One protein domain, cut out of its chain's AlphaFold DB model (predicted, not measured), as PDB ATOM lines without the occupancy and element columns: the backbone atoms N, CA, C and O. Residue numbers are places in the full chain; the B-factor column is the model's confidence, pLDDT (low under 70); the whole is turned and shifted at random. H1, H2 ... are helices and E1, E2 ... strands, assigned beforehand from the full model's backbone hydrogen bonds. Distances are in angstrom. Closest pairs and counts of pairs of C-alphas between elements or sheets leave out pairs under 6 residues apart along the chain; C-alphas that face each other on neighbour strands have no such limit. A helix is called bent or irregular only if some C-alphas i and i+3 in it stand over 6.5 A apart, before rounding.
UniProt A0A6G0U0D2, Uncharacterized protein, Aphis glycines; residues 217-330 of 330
ATOM      1  N   SER A 217     -39.866  16.742  34.591       63.75
ATOM      2  CA  SER A 217     -38.699  16.415  33.787       63.75
ATOM      3  C   SER A 217     -39.009  16.424  32.289       63.75
ATOM      4  O   SER A 217     -40.161  16.555  31.872       63.75
ATOM      5  N   SER A 218     -37.932  16.443  31.506       60.69
ATOM      6  CA  SER A 218     -37.877  16.903  30.118       60.69
ATOM      7  C   SER A 218     -38.678  16.055  29.114       60.69
ATOM      8  O   SER A 218     -39.244  15.005  29.411       60.69
ATOM      9  N   SER A 219     -38.722  16.573  27.886       57.44
ATOM     10  CA  SER A 219     -39.322  15.985  26.690       57.44
ATOM     11  C   SER A 219     -38.826  14.558  26.393       57.44
ATOM     12  O   SER A 219     -37.737  14.167  26.801       57.44
ATOM     13  N   LEU A 220     -39.592  13.812  25.584       57.09
ATOM     14  CA  LEU A 220     -39.340  12.419  25.154       57.09
ATOM     15  C   LEU A 220     -37.929  12.117  24.592       57.09
ATOM     16  O   LEU A 220     -37.609  10.951  24.358       57.09
ATOM     17  N   LEU A 221     -37.118  13.139  24.304       65.12
ATOM     18  CA  LEU A 221     -35.800  13.019  23.678       65.12
ATOM     19  C   LEU A 221     -34.641  12.974  24.679       65.12
ATOM     20  O   LEU A 221     -33.556  12.519  24.316       65.12
ATOM     21  N   GLU A 222     -34.844  13.427  25.915       77.88
ATOM     22  CA  GLU A 222     -33.788  13.507  26.922       77.88
ATOM     23  C   GLU A 222     -33.974  12.433  27.995       77.88
ATOM     24  O   GLU A 222     -35.083  12.154  28.444       77.88
ATOM     25  N   LYS A 223     -32.866  11.822  28.423       82.44
ATOM     26  CA  LYS A 223     -32.846  10.834  29.505       82.44
ATOM     27  C   LYS A 223     -31.996  11.389  30.651       82.44
ATOM     28  O   LYS A 223     -30.793  11.578  30.440       82.44
ATOM     29  N   PRO A 224     -32.561  11.646  31.847       87.62
ATOM     30  CA  PRO A 224     -31.774  12.123  32.979       87.62
ATOM     31  C   PRO A 224     -30.744  11.054  33.338       87.62
ATOM     32  O   PRO A 224     -31.099   9.895  33.484       87.62
ATOM     33  N   ARG A 225     -29.460  11.400  33.450       90.38
ATOM     34  CA  ARG A 225     -28.410  10.419  33.795       90.38
ATOM     35  C   ARG A 225     -27.957  10.507  35.242       90.38
ATOM     36  O   ARG A 225     -27.531   9.502  35.794       90.38
ATOM     37  N   PHE A 226     -28.046  11.687  35.840       94.31
ATOM     38  CA  PHE A 226     -27.609  11.942  37.205       94.31
ATOM     39  C   PHE A 226     -28.508  12.984  37.846       94.31
ATOM     40  O   PHE A 226     -28.988  13.892  37.167       94.31
ATOM     41  N   ILE A 227     -28.666  12.875  39.159       95.12
ATOM     42  CA  ILE A 227     -29.201  13.941  39.999       95.12
ATOM     43  C   ILE A 227     -28.117  14.340  40.989       95.12
ATOM     44  O   ILE A 227     -27.560  13.495  41.689       95.12
ATOM     45  N   LEU A 228     -27.824  15.639  41.019       97.25
ATOM     46  CA  LEU A 228     -26.940  16.263  41.994       97.25
ATOM     47  C   LEU A 228     -27.814  17.067  42.947       97.25
ATOM     48  O   LEU A 228     -28.480  18.015  42.534       97.25
ATOM     49  N   PHE A 229     -27.841  16.664  44.210       96.25
ATOM     50  CA  PHE A 229     -28.719  17.244  45.214       96.25
ATOM     51  C   PHE A 229     -27.901  17.910  46.317       96.25
ATOM     52  O   PHE A 229     -27.076  17.265  46.964       96.25
ATOM     53  N   GLY A 230     -28.145  19.198  46.540       95.69
ATOM     54  CA  GLY A 230     -27.533  19.984  47.606       95.69
ATOM     55  C   GLY A 230     -28.596  20.653  48.468       95.69
ATOM     56  O   GLY A 230     -29.682  20.985  47.993       95.69
ATOM     57  N   LEU A 231     -28.275  20.850  49.742       94.81
ATOM     58  CA  LEU A 231     -29.084  21.610  50.688       94.81
ATOM     59  C   LEU A 231     -28.286  22.825  51.145       94.81
ATOM     60  O   LEU A 231     -27.063  22.770  51.197       94.81
ATOM     61  N   GLN A 232     -28.966  23.916  51.477       93.75
ATOM     62  CA  GLN A 232     -28.331  25.129  51.983       93.75
ATOM     63  C   GLN A 232     -29.105  25.654  53.193       93.75
ATOM     64  O   GLN A 232     -30.333  25.577  53.228       93.75
ATOM     65  N   THR A 233     -28.389  26.190  54.178       92.88
ATOM     66  CA  THR A 233     -28.939  26.919  55.327       92.88
ATOM     67  C   THR A 233     -28.390  28.336  55.300       92.88
ATOM     68  O   THR A 233     -27.182  28.510  55.398       92.88
ATOM     69  N   ASP A 234     -29.269  29.331  55.151       91.50
ATOM     70  CA  ASP A 234     -28.911  30.755  55.194       91.50
ATOM     71  C   ASP A 234     -27.715  31.124  54.290       91.50
ATOM     72  O   ASP A 234     -26.824  31.854  54.697       91.50
ATOM     73  N   ARG A 235     -27.670  30.596  53.056       92.12
ATOM     74  CA  ARG A 235     -26.609  30.914  52.072       92.12
ATOM     75  C   ARG A 235     -27.078  31.850  50.967       92.12
ATOM     76  O   ARG A 235     -26.442  32.858  50.686       92.12
ATOM     77  N   LYS A 236     -28.220  31.536  50.353       91.88
ATOM     78  CA  LYS A 236     -28.754  32.312  49.231       91.88
ATOM     79  C   LYS A 236     -29.113  33.731  49.667       91.88
ATOM     80  O   LYS A 236     -30.043  33.922  50.448       91.88
ATOM     81  N   LYS A 237     -28.430  34.722  49.104       92.56
ATOM     82  CA  LYS A 237     -28.508  36.153  49.423       92.56
ATOM     83  C   LYS A 237     -28.086  36.485  50.858       92.56
ATOM     84  O   LYS A 237     -28.509  37.509  51.400       92.56
ATOM     85  N   TYR A 238     -27.247  35.646  51.463       92.69
ATOM     86  CA  TYR A 238     -26.656  35.877  52.778       92.69
ATOM     87  C   TYR A 238     -25.169  36.178  52.634       92.69
ATOM     88  O   TYR A 238     -24.350  35.285  52.467       92.69
ATOM     89  N   ILE A 239     -24.822  37.456  52.780       93.88
ATOM     90  CA  ILE A 239     -23.462  37.971  52.559       93.88
ATOM     91  C   ILE A 239     -22.414  37.446  53.559       93.88
ATOM     92  O   ILE A 239     -21.227  37.712  53.424       93.88
ATOM     93  N   GLU A 240     -22.823  36.744  54.607       92.06
ATOM     94  CA  GLU A 240     -21.904  36.175  55.600       92.06
ATOM     95  C   GLU A 240     -21.344  34.823  55.148       92.06
ATOM     96  O   GLU A 240     -20.261  34.413  55.573       92.06
ATOM     97  N   PHE A 241     -22.067  34.130  54.267       91.94
ATOM     98  CA  PHE A 241     -21.779  32.758  53.890       91.94
ATOM     99  C   PHE A 241     -21.541  32.635  52.391       91.94
ATOM    100  O   PHE A 241     -22.147  33.311  51.571       91.94
ATOM    101  N   ASP A 242     -20.656  31.714  52.030       93.44
ATOM    102  CA  ASP A 242     -20.408  31.380  50.632       93.44
ATOM    103  C   ASP A 242     -21.640  30.683  50.023       93.44
ATOM    104  O   ASP A 242     -22.046  29.608  50.490       93.44
ATOM    105  N   ALA A 243     -22.217  31.297  48.986       94.19
ATOM    106  CA  ALA A 243     -23.401  30.805  48.283       94.19
ATOM    107  C   ALA A 243     -23.126  29.584  47.389       94.19
ATOM    108  O   ALA A 243     -24.059  28.863  47.028       94.19
ATOM    109  N   GLY A 244     -21.864  29.320  47.045       93.25
ATOM    110  CA  GLY A 244     -21.443  28.150  46.280       93.25
ATOM    111  C   GLY A 244     -21.386  26.866  47.106       93.25
ATOM    112  O   GLY A 244     -21.353  25.779  46.539       93.25
ATOM    113  N   ARG A 245     -21.391  26.958  48.437       93.81
ATOM    114  CA  ARG A 245     -21.271  25.805  49.347       93.81
ATOM    115  C   ARG A 245     -22.630  25.175  49.677       93.81
ATOM    116  O   ARG A 245     -23.687  25.726  49.375       93.81
ATOM    117  N   SER A 246     -22.612  23.990  50.283       93.94
ATOM    118  CA  SER A 246     -23.814  23.253  50.703       93.94
ATOM    119  C   SER A 246     -23.705  22.806  52.161       93.94
ATOM    120  O   SER A 246     -22.624  22.746  52.736       93.94
ATOM    121  N   ASP A 247     -24.834  22.448  52.753       93.62
ATOM    122  CA  ASP A 247     -24.962  22.026  54.139       93.62
ATOM    123  C   ASP A 247     -25.569  20.631  54.219       93.62
ATOM    124  O   ASP A 247     -26.378  20.212  53.394       93.62
ATOM    125  N   HIS A 248     -25.194  19.887  55.252       91.06
ATOM    126  CA  HIS A 248     -25.674  18.521  55.443       91.06
ATOM    127  C   HIS A 248     -27.152  18.476  55.859       91.06
ATOM    128  O   HIS A 248     -27.802  17.452  55.661       91.06
ATOM    129  N   CYS A 249     -27.660  19.537  56.503       91.00
ATOM    130  CA  CYS A 249     -29.044  19.695  56.974       91.00
ATOM    131  C   CYS A 249     -29.634  18.460  57.690       91.00
ATOM    132  O   CYS A 249     -30.836  18.212  57.648       91.00
ATOM    133  N   GLN A 250     -28.777  17.670  58.348       90.06
ATOM    134  CA  GLN A 250     -29.110  16.384  58.976       90.06
ATOM    135  C   GLN A 250     -29.838  15.395  58.040       90.06
ATOM    136  O   GLN A 250     -30.618  14.558  58.503       90.06
ATOM    137  N   LEU A 251     -29.570  15.473  56.733       92.38
ATOM    138  CA  LEU A 251     -30.116  14.565  55.733       92.38
ATOM    139  C   LEU A 251     -29.697  13.127  56.048       92.38
ATOM    140  O   LEU A 251     -28.512  12.826  56.189       92.38
ATOM    141  N   LYS A 252     -30.688  12.236  56.130       92.88
ATOM    142  CA  LYS A 252     -30.465  10.804  56.378       92.88
ATOM    143  C   LYS A 252     -30.565   9.959  55.121       92.88
ATOM    144  O   LYS A 252     -29.897   8.934  55.012       92.88
ATOM    145  N   ASN A 253     -31.441  10.332  54.200       94.62
ATOM    146  CA  ASN A 253     -31.702   9.541  53.012       94.62
ATOM    147  C   ASN A 253     -32.247  10.416  51.887       94.62
ATOM    148  O   ASN A 253     -32.914  11.413  52.156       94.62
ATOM    149  N   LEU A 254     -31.992   9.997  50.653       95.00
ATOM    150  CA  LEU A 254     -32.531  10.591  49.438       95.00
ATOM    151  C   LEU A 254     -32.934   9.450  48.507       95.00
ATOM    152  O   LEU A 254     -32.144   8.532  48.286       95.00
ATOM    153  N   LYS A 255     -34.154   9.522  47.977       94.94
ATOM    154  CA  LYS A 255     -34.668   8.609  46.959       94.94
ATOM    155  C   LYS A 255     -35.208   9.422  45.802       94.94
ATOM    156  O   LYS A 255     -35.924  10.397  46.006       94.94
ATOM    157  N   VAL A 256     -34.858   8.986  44.609       93.31
ATOM    158  CA  VAL A 256     -35.361   9.495  43.347       93.31
ATOM    159  C   VAL A 256     -36.327   8.452  42.822       93.31
ATOM    160  O   VAL A 256     -35.944   7.297  42.628       93.31
ATOM    161  N   HIS A 257     -37.571   8.859  42.613       90.56
ATOM    162  CA  HIS A 257     -38.584   8.028  41.987       90.56
ATOM    163  C   HIS A 257     -38.647   8.426  40.520       90.56
ATOM    164  O   HIS A 257     -39.037   9.537  40.199       90.56
ATOM    165  N   LEU A 258     -38.218   7.532  39.638       85.62
ATOM    166  CA  LEU A 258     -38.268   7.755  38.204       85.62
ATOM    167  C   LEU A 258     -39.324   6.825  37.622       85.62
ATOM    168  O   LEU A 258     -39.093   5.620  37.480       85.62
ATOM    169  N   ASN A 259     -40.499   7.368  37.309       81.06
ATOM    170  CA  ASN A 259     -41.682   6.575  36.977       81.06
ATOM    171  C   ASN A 259     -41.977   5.511  38.064       81.06
ATOM    172  O   ASN A 259     -42.402   5.842  39.167       81.06
ATOM    173  N   SER A 260     -41.772   4.223  37.763       81.25
ATOM    174  CA  SER A 260     -41.978   3.103  38.704       81.25
ATOM    175  C   SER A 260     -40.686   2.578  39.344       81.25
ATOM    176  O   SER A 260     -40.745   1.656  40.155       81.25
ATOM    177  N   GLU A 261     -39.525   3.128  38.986       87.38
ATOM    178  CA  GLU A 261     -38.219   2.715  39.507       87.38
ATOM    179  C   GLU A 261     -37.726   3.680  40.595       87.38
ATOM    180  O   GLU A 261     -38.094   4.855  40.627       87.38
ATOM    181  N   VAL A 262     -36.891   3.179  41.512       91.19
ATOM    182  CA  VAL A 262     -36.383   3.949  42.657       91.19
ATOM    183  C   VAL A 262     -34.863   3.877  42.712       91.19
ATOM    184  O   VAL A 262     -34.287   2.789  42.691       91.19
ATOM    185  N   PHE A 263     -34.225   5.037  42.852       91.69
ATOM    186  CA  PHE A 263     -32.774   5.185  42.870       91.69
ATOM    187  C   PHE A 263     -32.295   6.014  44.075       91.69
ATOM    188  O   PHE A 263     -32.876   7.058  44.368       91.69
ATOM    189  N   PRO A 264     -31.209   5.614  44.755       92.25
ATOM    190  CA  PRO A 264     -30.672   4.252  44.770       92.25
ATOM    191  C   PRO A 264     -31.681   3.257  45.376       92.25
ATOM    192  O   PRO A 264     -32.576   3.649  46.126       92.25
ATOM    193  N   TYR A 265     -31.531   1.959  45.094       89.00
ATOM    194  CA  TYR A 265     -32.377   0.922  45.704       89.00
ATOM    195  C   TYR A 265     -32.175   0.853  47.224       89.00
ATOM    196  O   TYR A 265     -33.137   0.911  47.990       89.00
ATOM    197  N   GLU A 266     -30.921   0.832  47.679       91.00
ATOM    198  CA  GLU A 266     -30.576   0.875  49.103       91.00
ATOM    199  C   GLU A 266     -30.563   2.303  49.653       91.00
ATOM    200  O   GLU A 266     -30.401   3.277  48.921       91.00
ATOM    201  N   ASP A 267     -30.804   2.446  50.951       91.81
ATOM    202  CA  ASP A 267     -30.786   3.740  51.631       91.81
ATOM    203  C   ASP A 267     -29.356   4.188  51.936       91.81
ATOM    204  O   ASP A 267     -28.531   3.385  52.369       91.81
ATOM    205  N   PHE A 268     -29.093   5.493  51.859       91.81
ATOM    206  CA  PHE A 268     -27.803   6.041  52.294       91.81
ATOM    207  C   PHE A 268     -27.581   5.913  53.809       91.81
ATOM    208  O   PHE A 268     -26.438   5.804  54.250       91.81
ATOM    209  N   ARG A 269     -28.665   5.951  54.605       91.88
ATOM    210  CA  ARG A 269     -28.657   5.898  56.085       91.88
ATOM    211  C   ARG A 269     -27.620   6.835  56.713       91.88
ATOM    212  O   ARG A 269     -26.908   6.465  57.646       91.88
ATOM    213  N   ALA A 270     -27.537   8.047  56.178       92.69
ATOM    214  CA  ALA A 270     -26.547   9.023  56.572       92.69
ATOM    215  C   ALA A 270     -26.804   9.568  57.990       92.69
ATOM    216  O   ALA A 270     -27.943   9.804  58.395       92.69
ATOM    217  N   ASP A 271     -25.732   9.784  58.746       91.62
ATOM    218  CA  ASP A 271     -25.753  10.470  60.039       91.62
ATOM    219  C   ASP A 271     -24.491  11.329  60.154       91.62
ATOM    220  O   ASP A 271     -23.393  10.825  60.409       91.62
ATOM    221  N   SER A 272     -24.644  12.639  59.948       86.50
ATOM    222  CA  SER A 272     -23.530  13.588  60.006       86.50
ATOM    223  C   SER A 272     -22.913  13.679  61.404       86.50
ATOM    224  O   SER A 272     -21.702  13.842  61.522       86.50
ATOM    225  N   LYS A 273     -23.705  13.495  62.470       89.19
ATOM    226  CA  LYS A 273     -23.237  13.570  63.864       89.19
ATOM    227  C   LYS A 273     -22.389  12.362  64.247       89.19
ATOM    228  O   LYS A 273     -21.497  12.476  65.080       89.19
ATOM    229  N   LYS A 274     -22.660  11.207  63.634       88.31
ATOM    230  CA  LYS A 274     -21.901   9.959  63.825       88.31
ATOM    231  C   LYS A 274     -20.896   9.685  62.706       88.31
ATOM    232  O   LYS A 274     -20.412   8.561  62.596       88.31
ATOM    233  N   ASN A 275     -20.622  10.667  61.844       85.50
ATOM    234  CA  ASN A 275     -19.736  10.528  60.683       85.50
ATOM    235  C   ASN A 275     -20.097   9.338  59.755       85.50
ATOM    236  O   ASN A 275     -19.252   8.754  59.072       85.50
ATOM    237  N   THR A 276     -21.374   8.954  59.723       90.75
ATOM    238  CA  THR A 276     -21.890   7.883  58.865       90.75
ATOM    239  C   THR A 276     -22.306   8.498  57.534       90.75
ATOM    240  O   THR A 276     -23.479   8.724  57.287       90.75
ATOM    241  N   THR A 277     -21.343   8.858  56.686       91.75
ATOM    242  CA  THR A 277     -21.606   9.496  55.372       91.75
ATOM    243  C   THR A 277     -20.739   8.917  54.250       91.75
ATOM    244  O   THR A 277     -20.657   9.470  53.156       91.75
ATOM    245  N   SER A 278     -20.096   7.768  54.492       92.50
ATOM    246  CA  SER A 278     -19.197   7.121  53.528       92.50
ATOM    247  C   SER A 278     -19.878   6.781  52.199       92.50
ATOM    248  O   SER A 278     -19.235   6.905  51.165       92.50
ATOM    249  N   LEU A 279     -21.162   6.398  52.212       94.62
ATOM    250  CA  LEU A 279     -21.917   6.117  50.984       94.62
ATOM    251  C   LEU A 279     -22.157   7.382  50.148       94.62
ATOM    252  O   LEU A 279     -22.028   7.327  48.930       94.62
ATOM    253  N   LEU A 280     -22.426   8.523  50.796       95.12
ATOM    254  CA  LEU A 280     -22.546   9.814  50.108       95.12
ATOM    255  C   LEU A 280     -21.224  10.187  49.435       95.12
ATOM    256  O   LEU A 280     -21.202  10.524  48.257       95.12
ATOM    257  N   TYR A 281     -20.113  10.052  50.168       95.88
ATOM    258  CA  TYR A 281     -18.792  10.342  49.613       95.88
ATOM    259  C   TYR A 281     -18.419   9.381  48.478       95.88
ATOM    260  O   TYR A 281     -17.877   9.821  47.473       95.88
ATOM    261  N   LYS A 282     -18.754   8.088  48.586       95.25
ATOM    262  CA  LYS A 282     -18.514   7.114  47.510       95.25
ATOM    263  C   LYS A 282     -19.273   7.484  46.234       95.25
ATOM    264  O   LYS A 282     -18.667   7.513  45.169       95.25
ATOM    265  N   ALA A 283     -20.558   7.823  46.346       95.69
ATOM    266  CA  ALA A 283     -21.360   8.268  45.205       95.69
ATOM    267  C   ALA A 283     -20.791   9.548  44.567       95.69
ATOM    268  O   ALA A 283     -20.717   9.655  43.345       95.69
ATOM    269  N   TYR A 284     -20.317  10.484  45.394       96.31
ATOM    270  CA  TYR A 284     -19.607  11.681  44.947       96.31
ATOM    271  C   TYR A 284     -18.322  11.354  44.168       96.31
ATOM    272  O   TYR A 284     -18.138  11.852  43.059       96.31
ATOM    273  N   THR A 285     -17.454  10.477  44.687       95.62
ATOM    274  CA  THR A 285     -16.206  10.103  43.997       95.62
ATOM    275  C   THR A 285     -16.449   9.303  42.717       95.62
ATOM    276  O   THR A 285     -15.672   9.404  41.770       95.62
ATOM    277  N   ASP A 286     -17.528   8.518  42.670       95.44
ATOM    278  CA  ASP A 286     -17.876   7.683  41.516       95.44
ATOM    279  C   ASP A 286     -18.423   8.483  40.337       95.44
ATOM    280  O   ASP A 286     -18.331   8.027  39.192       95.44
ATOM    281  N   PHE A 287     -18.944   9.686  40.600       95.88
ATOM    282  CA  PHE A 287     -19.513  10.549  39.575       95.88
ATOM    283  C   PHE A 287     -18.553  10.742  38.404       95.88
ATOM    284  O   PHE A 287     -18.946  10.549  37.259       95.88
ATOM    285  N   GLN A 288     -17.283  11.065  38.663       93.94
ATOM    286  CA  GLN A 288     -16.330  11.318  37.583       93.94
ATOM    287  C   GLN A 288     -16.076  10.081  36.724       93.94
ATOM    288  O   GLN A 288     -15.975  10.199  35.501       93.94
ATOM    289  N   LYS A 289     -16.009   8.898  37.346       92.94
ATOM    290  CA  LYS A 289     -15.793   7.648  36.616       92.94
ATOM    291  C   LYS A 289     -16.971   7.338  35.702       92.94
ATOM    292  O   LYS A 289     -16.757   6.988  34.547       92.94
ATOM    293  N   SER A 290     -18.195   7.511  36.198       92.50
ATOM    294  CA  SER A 290     -19.426   7.221  35.452       92.50
ATOM    295  C   SER A 290     -19.751   8.303  34.404       92.50
ATOM    296  O   SER A 290     -20.176   8.006  33.287       92.50
ATOM    297  N   TYR A 291     -19.510   9.576  34.730       94.19
ATOM    298  CA  TYR A 291     -19.832  10.715  33.870       94.19
ATOM    299  C   TYR A 291     -18.752  10.980  32.812       94.19
ATOM    300  O   TYR A 291     -19.087  11.214  31.655       94.19
ATOM    301  N   TYR A 292     -17.466  10.957  33.168       92.94
ATOM    302  CA  TYR A 292     -16.362  11.309  32.258       92.94
ATOM    303  C   TYR A 292     -15.553  10.119  31.749       92.94
ATOM    304  O   TYR A 292     -14.654  10.325  30.938       92.94
ATOM    305  N   GLU A 293     -15.821   8.907  32.241       91.56
ATOM    306  CA  GLU A 293     -15.039   7.700  31.929       91.56
ATOM    307  C   GLU A 293     -13.551   7.810  32.332       91.56
ATOM    308  O   GLU A 293     -12.710   7.031  31.880       91.56
ATOM    309  N   ARG A 294     -13.216   8.742  33.234       90.38
ATOM    310  CA  ARG A 294     -11.847   8.995  33.722       90.38
ATOM    311  C   ARG A 294     -11.605   8.404  35.109       90.38
ATOM    312  O   ARG A 294     -12.546   7.985  35.770       90.38
ATOM    313  N   ASP A 295     -10.355   8.344  35.546       91.25
ATOM    314  CA  ASP A 295     -10.007   7.772  36.852       91.25
ATOM    315  C   ASP A 295     -10.470   8.628  38.041       91.25
ATOM    316  O   ASP A 295     -10.852   9.788  37.892       91.25
ATOM    317  N   TYR A 296     -10.494   8.008  39.224       89.56
ATOM    318  CA  TYR A 296     -10.996   8.622  40.450       89.56
ATOM    319  C   TYR A 296     -10.030   9.696  40.957       89.56
ATOM    320  O   TYR A 296      -9.050   9.389  41.633       89.56
ATOM    321  N   GLU A 297     -10.344  10.956  40.676       93.56
ATOM    322  CA  GLU A 297      -9.601  12.111  41.179       93.56
ATOM    323  C   GLU A 297     -10.598  13.165  41.700       93.56
ATOM    324  O   GLU A 297     -10.829  14.201  41.067       93.56
ATOM    325  N   PRO A 298     -11.282  12.874  42.828       93.62
ATOM    326  CA  PRO A 298     -12.304  13.762  43.361       93.62
ATOM    327  C   PRO A 298     -11.705  15.102  43.776       93.62
ATOM    328  O   PRO A 298     -10.596  15.154  44.306       93.62
ATOM    329  N   LEU A 299     -12.479  16.174  43.596       94.06
ATOM    330  CA  LEU A 299     -12.028  17.518  43.932       94.06
ATOM    331  C   LEU A 299     -11.688  17.662  45.414       94.06
ATOM    332  O   LEU A 299     -10.667  18.238  45.779       94.06
ATOM    333  N   LEU A 300     -12.574  17.146  46.267       93.56
ATOM    334  CA  LEU A 300     -12.506  17.328  47.707       93.56
ATOM    335  C   LEU A 300     -12.174  16.015  48.416       93.56
ATOM    336  O   LEU A 300     -12.738  14.949  48.135       93.56
ATOM    337  N   SER A 301     -11.306  16.113  49.423       93.31
ATOM    338  CA  SER A 301     -11.129  15.034  50.392       93.31
ATOM    339  C   SER A 301     -12.416  14.827  51.200       93.31
ATOM    340  O   SER A 301     -13.229  15.741  51.355       93.31
ATOM    341  N   LYS A 302     -12.599  13.626  51.760       93.44
ATOM    342  CA  LYS A 302     -13.814  13.258  52.504       93.44
ATOM    343  C   LYS A 302     -14.199  14.276  53.582       93.44
ATOM    344  O   LYS A 302     -15.366  14.637  53.675       93.44
ATOM    345  N   ASN A 303     -13.232  14.742  54.373       91.94
ATOM    346  CA  ASN A 303     -13.489  15.681  55.466       91.94
ATOM    347  C   ASN A 303     -13.972  17.048  54.955       91.94
ATOM    348  O   ASN A 303     -14.926  17.612  55.487       91.94
ATOM    349  N   VAL A 304     -13.341  17.557  53.894       92.50
ATOM    350  CA  VAL A 304     -13.694  18.846  53.281       92.50
ATOM    351  C   VAL A 304     -15.071  18.758  52.617       92.50
ATOM    352  O   VAL A 304     -15.929  19.598  52.878       92.50
ATOM    353  N   PHE A 305     -15.329  17.684  51.863       93.62
ATOM    354  CA  PHE A 305     -16.643  17.384  51.287       93.62
ATOM    355  C   PHE A 305     -17.745  17.376  52.356       93.62
ATOM    356  O   PHE A 305     -18.739  18.084  52.231       93.62
ATOM    357  N   GLN A 306     -17.555  16.623  53.443       91.81
ATOM    358  CA  GLN A 306     -18.547  16.509  54.518       91.81
ATOM    359  C   GLN A 306     -18.845  17.849  55.200       91.81
ATOM    360  O   GLN A 306     -19.972  18.069  55.644       91.81
ATOM    361  N   THR A 307     -17.832  18.708  55.309       91.12
ATOM    362  CA  THR A 307     -17.919  19.971  56.044       91.12
ATOM    363  C   THR A 307     -18.562  21.072  55.209       91.12
ATOM    364  O   THR A 307     -19.390  21.815  55.729       91.12
ATOM    365  N   TYR A 308     -18.204  21.174  53.928       91.94
ATOM    366  CA  TYR A 308     -18.523  22.353  53.121       91.94
ATOM    367  C   TYR A 308     -19.416  22.077  51.916       91.94
ATOM    368  O   TYR A 308     -20.049  23.002  51.406       91.94
ATOM    369  N   VAL A 309     -19.441  20.838  51.416       94.44
ATOM    370  CA  VAL A 309     -20.125  20.507  50.161       94.44
ATOM    371  C   VAL A 309     -20.691  19.075  50.178       94.44
ATOM    372  O   VAL A 309     -20.316  18.254  49.342       94.44
ATOM    373  N   PRO A 310     -21.596  18.719  51.111       94.56
ATOM    374  CA  PRO A 310     -22.176  17.379  51.191       94.56
ATOM    375  C   PRO A 310     -23.258  17.165  50.114       94.56
ATOM    376  O   PRO A 310     -24.429  16.950  50.423       94.56
ATOM    377  N   ILE A 311     -22.866  17.236  48.839       96.38
ATOM    378  CA  ILE A 311     -23.737  16.981  47.686       96.38
ATOM    379  C   ILE A 311     -24.019  15.483  47.591       96.38
ATOM    380  O   ILE A 311     -23.110  14.653  47.617       96.38
ATOM    381  N   VAL A 312     -25.290  15.130  47.432       96.81
ATOM    382  CA  VAL A 312     -25.713  13.757  47.173       96.81
ATOM    383  C   VAL A 312     -25.784  13.535  45.670       96.81
ATOM    384  O   VAL A 312     -26.531  14.217  44.969       96.81
ATOM    385  N   VAL A 313     -25.016  12.565  45.182       97.00
ATOM    386  CA  VAL A 313     -25.055  12.125  43.786       97.00
ATOM    387  C   VAL A 313     -25.921  10.878  43.688       97.00
ATOM    388  O   VAL A 313     -25.687   9.897  44.392       97.00
ATOM    389  N   VAL A 314     -26.906  10.902  42.794       96.06
ATOM    390  CA  VAL A 314     -27.693   9.722  42.426       96.06
ATOM    391  C   VAL A 314     -27.426   9.408  40.959       96.06
ATOM    392  O   VAL A 314     -27.753  10.204  40.078       96.06
ATOM    393  N   ASP A 315     -26.806   8.257  40.709       94.19
ATOM    394  CA  ASP A 315     -26.544   7.750  39.362       94.19
ATOM    395  C   ASP A 315     -27.795   7.043  38.821       94.19
ATOM    396  O   ASP A 315     -28.280   6.069  39.398       94.19
ATOM    397  N   LEU A 316     -28.320   7.563  37.714       91.31
ATOM    398  CA  LEU A 316     -29.463   7.021  36.983       91.31
ATOM    399  C   LEU A 316     -29.032   6.452  35.621       91.31
ATOM    400  O   LEU A 316     -29.868   6.049  34.819       91.31
ATOM    401  N   SER A 317     -27.741   6.445  35.292       88.25
ATOM    402  CA  SER A 317     -27.249   6.152  33.944       88.25
ATOM    403  C   SER A 317     -27.536   4.720  33.480       88.25
ATOM    404  O   SER A 317     -27.652   4.483  32.277       88.25
ATOM    405  N   HIS A 318     -27.745   3.797  34.422       84.56
ATOM    406  CA  HIS A 318     -28.079   2.390  34.183       84.56
ATOM    407  C   HIS A 318     -29.591   2.088  34.150       84.56
ATOM    408  O   HIS A 318     -29.992   0.933  34.262       84.56
ATOM    409  N   GLN A 319     -30.437   3.108  33.988       79.25
ATOM    410  CA  GLN A 319     -31.875   2.955  33.732       79.25
ATOM    411  C   GLN A 319     -32.174   1.986  32.586       79.25
ATOM    412  O   GLN A 319     -31.548   2.073  31.522       79.25
ATOM    413  N   ASN A 320     -33.226   1.184  32.756       73.94
ATOM    414  CA  ASN A 320     -33.717   0.265  31.739       73.94
ATOM    415  C   ASN A 320     -34.055   0.996  30.423       73.94
ATOM    416  O   ASN A 320     -34.664   2.068  30.415       73.94
ATOM    417  N   ASP A 321     -33.686   0.405  29.288       65.56
ATOM    418  CA  ASP A 321     -34.028   0.930  27.963       65.56
ATOM    419  C   ASP A 321     -35.541   0.924  27.692       65.56
ATOM    420  O   ASP A 321     -36.013   1.690  26.851       65.56
ATOM    421  N   ASN A 322     -36.307   0.125  28.442       56.94
ATOM    422  CA  ASN A 322     -37.768   0.073  28.374       56.94
ATOM    423  C   ASN A 322     -38.464   1.327  28.932       56.94
ATOM    424  O   ASN A 322     -39.666   1.475  28.743       56.94
ATOM    425  N   VAL A 323     -37.736   2.256  29.569       53.09
ATOM    426  CA  VAL A 323     -38.272   3.571  29.990       53.09
ATOM    427  C   VAL A 323     -38.575   4.481  28.774       53.09
ATOM    428  O   VAL A 323     -39.087   5.591  28.905       53.09
ATOM    429  N   LYS A 324     -38.316   4.014  27.546       47.06
ATOM    430  CA  LYS A 324     -38.619   4.731  26.304       47.06
ATOM    431  C   LYS A 324     -40.110   4.675  25.952       47.06
ATOM    432  O   LYS A 324     -40.549   3.684  25.382       47.06
ATOM    433  N   SER A 325     -40.820   5.783  26.206       47.22
ATOM    434  CA  SER A 325     -41.761   6.459  25.273       47.22
ATOM    435  C   SER A 325     -42.865   7.283  25.965       47.22
ATOM    436  O   SER A 325     -43.875   7.589  25.330       47.22
ATOM    437  N   SER A 326     -42.729   7.633  27.243       52.72
ATOM    438  CA  SER A 326     -43.670   8.517  27.945       52.72
ATOM    439  C   SER A 326     -42.948   9.714  28.555       52.72
ATOM    440  O   SER A 326     -41.729   9.691  28.716       52.72
ATOM    441  N   THR A 327     -43.702  10.765  28.884       56.56
ATOM    442  CA  THR A 327     -43.233  11.852  29.752       56.56
ATOM    443  C   THR A 327     -42.562  11.247  30.982       56.56
ATOM    444  O   THR A 327     -43.089  10.294  31.558       56.56
ATOM    445  N   ILE A 328     -41.379  11.749  31.331       58.91
ATOM    446  CA  ILE A 328     -40.651  11.290  32.507       58.91
ATOM    447  C   ILE A 328     -41.140  12.125  33.696       58.91
ATOM    448  O   ILE A 328     -40.964  13.346  33.716       58.91
ATOM    449  N   ASP A 329     -41.734  11.463  34.686       59.59
ATOM    450  CA  ASP A 329     -42.100  12.085  35.958       59.59
ATOM    451  C   ASP A 329     -41.026  11.754  37.005       59.59
ATOM    452  O   ASP A 329     -40.648  10.586  37.171       59.59
ATOM    453  N   LEU A 330     -40.512  12.802  37.660       68.75
ATOM    454  CA  LEU A 330     -39.416  12.767  38.636       68.75
ATOM    455  C   LEU A 330     -39.858  13.243  40.022       68.75
ATOM    456  O   LEU A 330     -40.672  14.199  40.098       68.75
TER     457      LEU A 330
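This is residues 217 to 330 of the 330 residues of an uncharacterized protein of Aphis glycines (UniProt A0A6G0U0D2). Mostly loops, with little regular structure, round a short two-strand core, E1 and E4; H1 packs on E4 from one side, the hairpin E2-E3 from the other. The 114 printed residues include E1, E2, E3, H1, H2, E4 in that order; both sheets are antiparallel. The class is mixed, 36 residues in named elements; only just compact, close to loose: radius of gyration 15.6 A, spans 46 by 33 by 26 A.

E1, residues 226 to 229, pairs with E4, residues 312 to 315: N 229 and O 312, 2.9 A. E2, residues 256 to 258, and E3, residues 261 to 263, form a hairpin: N 256 and O 263, 2.8 A. The closest C-alphas of E3 and E4, Phe 263 and Val 314, are 6.8 A apart. Those of H1, residues 278 to 292, and E4, Ala 283 and Val 313, are 5.5 A apart. With residue 281 alone, H1 only just touches H2, residues 302 to 308, with 3 pairs of C-alphas within 8 A, the closest Tyr 281 and Lys 302, 6.5 A. Every O i to N i+4 pair is within hydrogen-bond range in H2, 9 of 11 in H1.

E1 begins at C-alpha 226 (-27.609, 11.942, 37.205). H1 spans 21.9 A and is only just irregular: C-alphas 285 and 288 are 6.53 A apart. E4 ends at C-alpha 315 (-26.544, 7.750, 39.362).

The printed part has no cut; links E1 to E2 and E3 to H1 are long. The farthest C-alphas, Glu 240 and Asn 322, are 47.9 A apart. Residues 217 to 221 and 321 to 330 have pLDDT under 70.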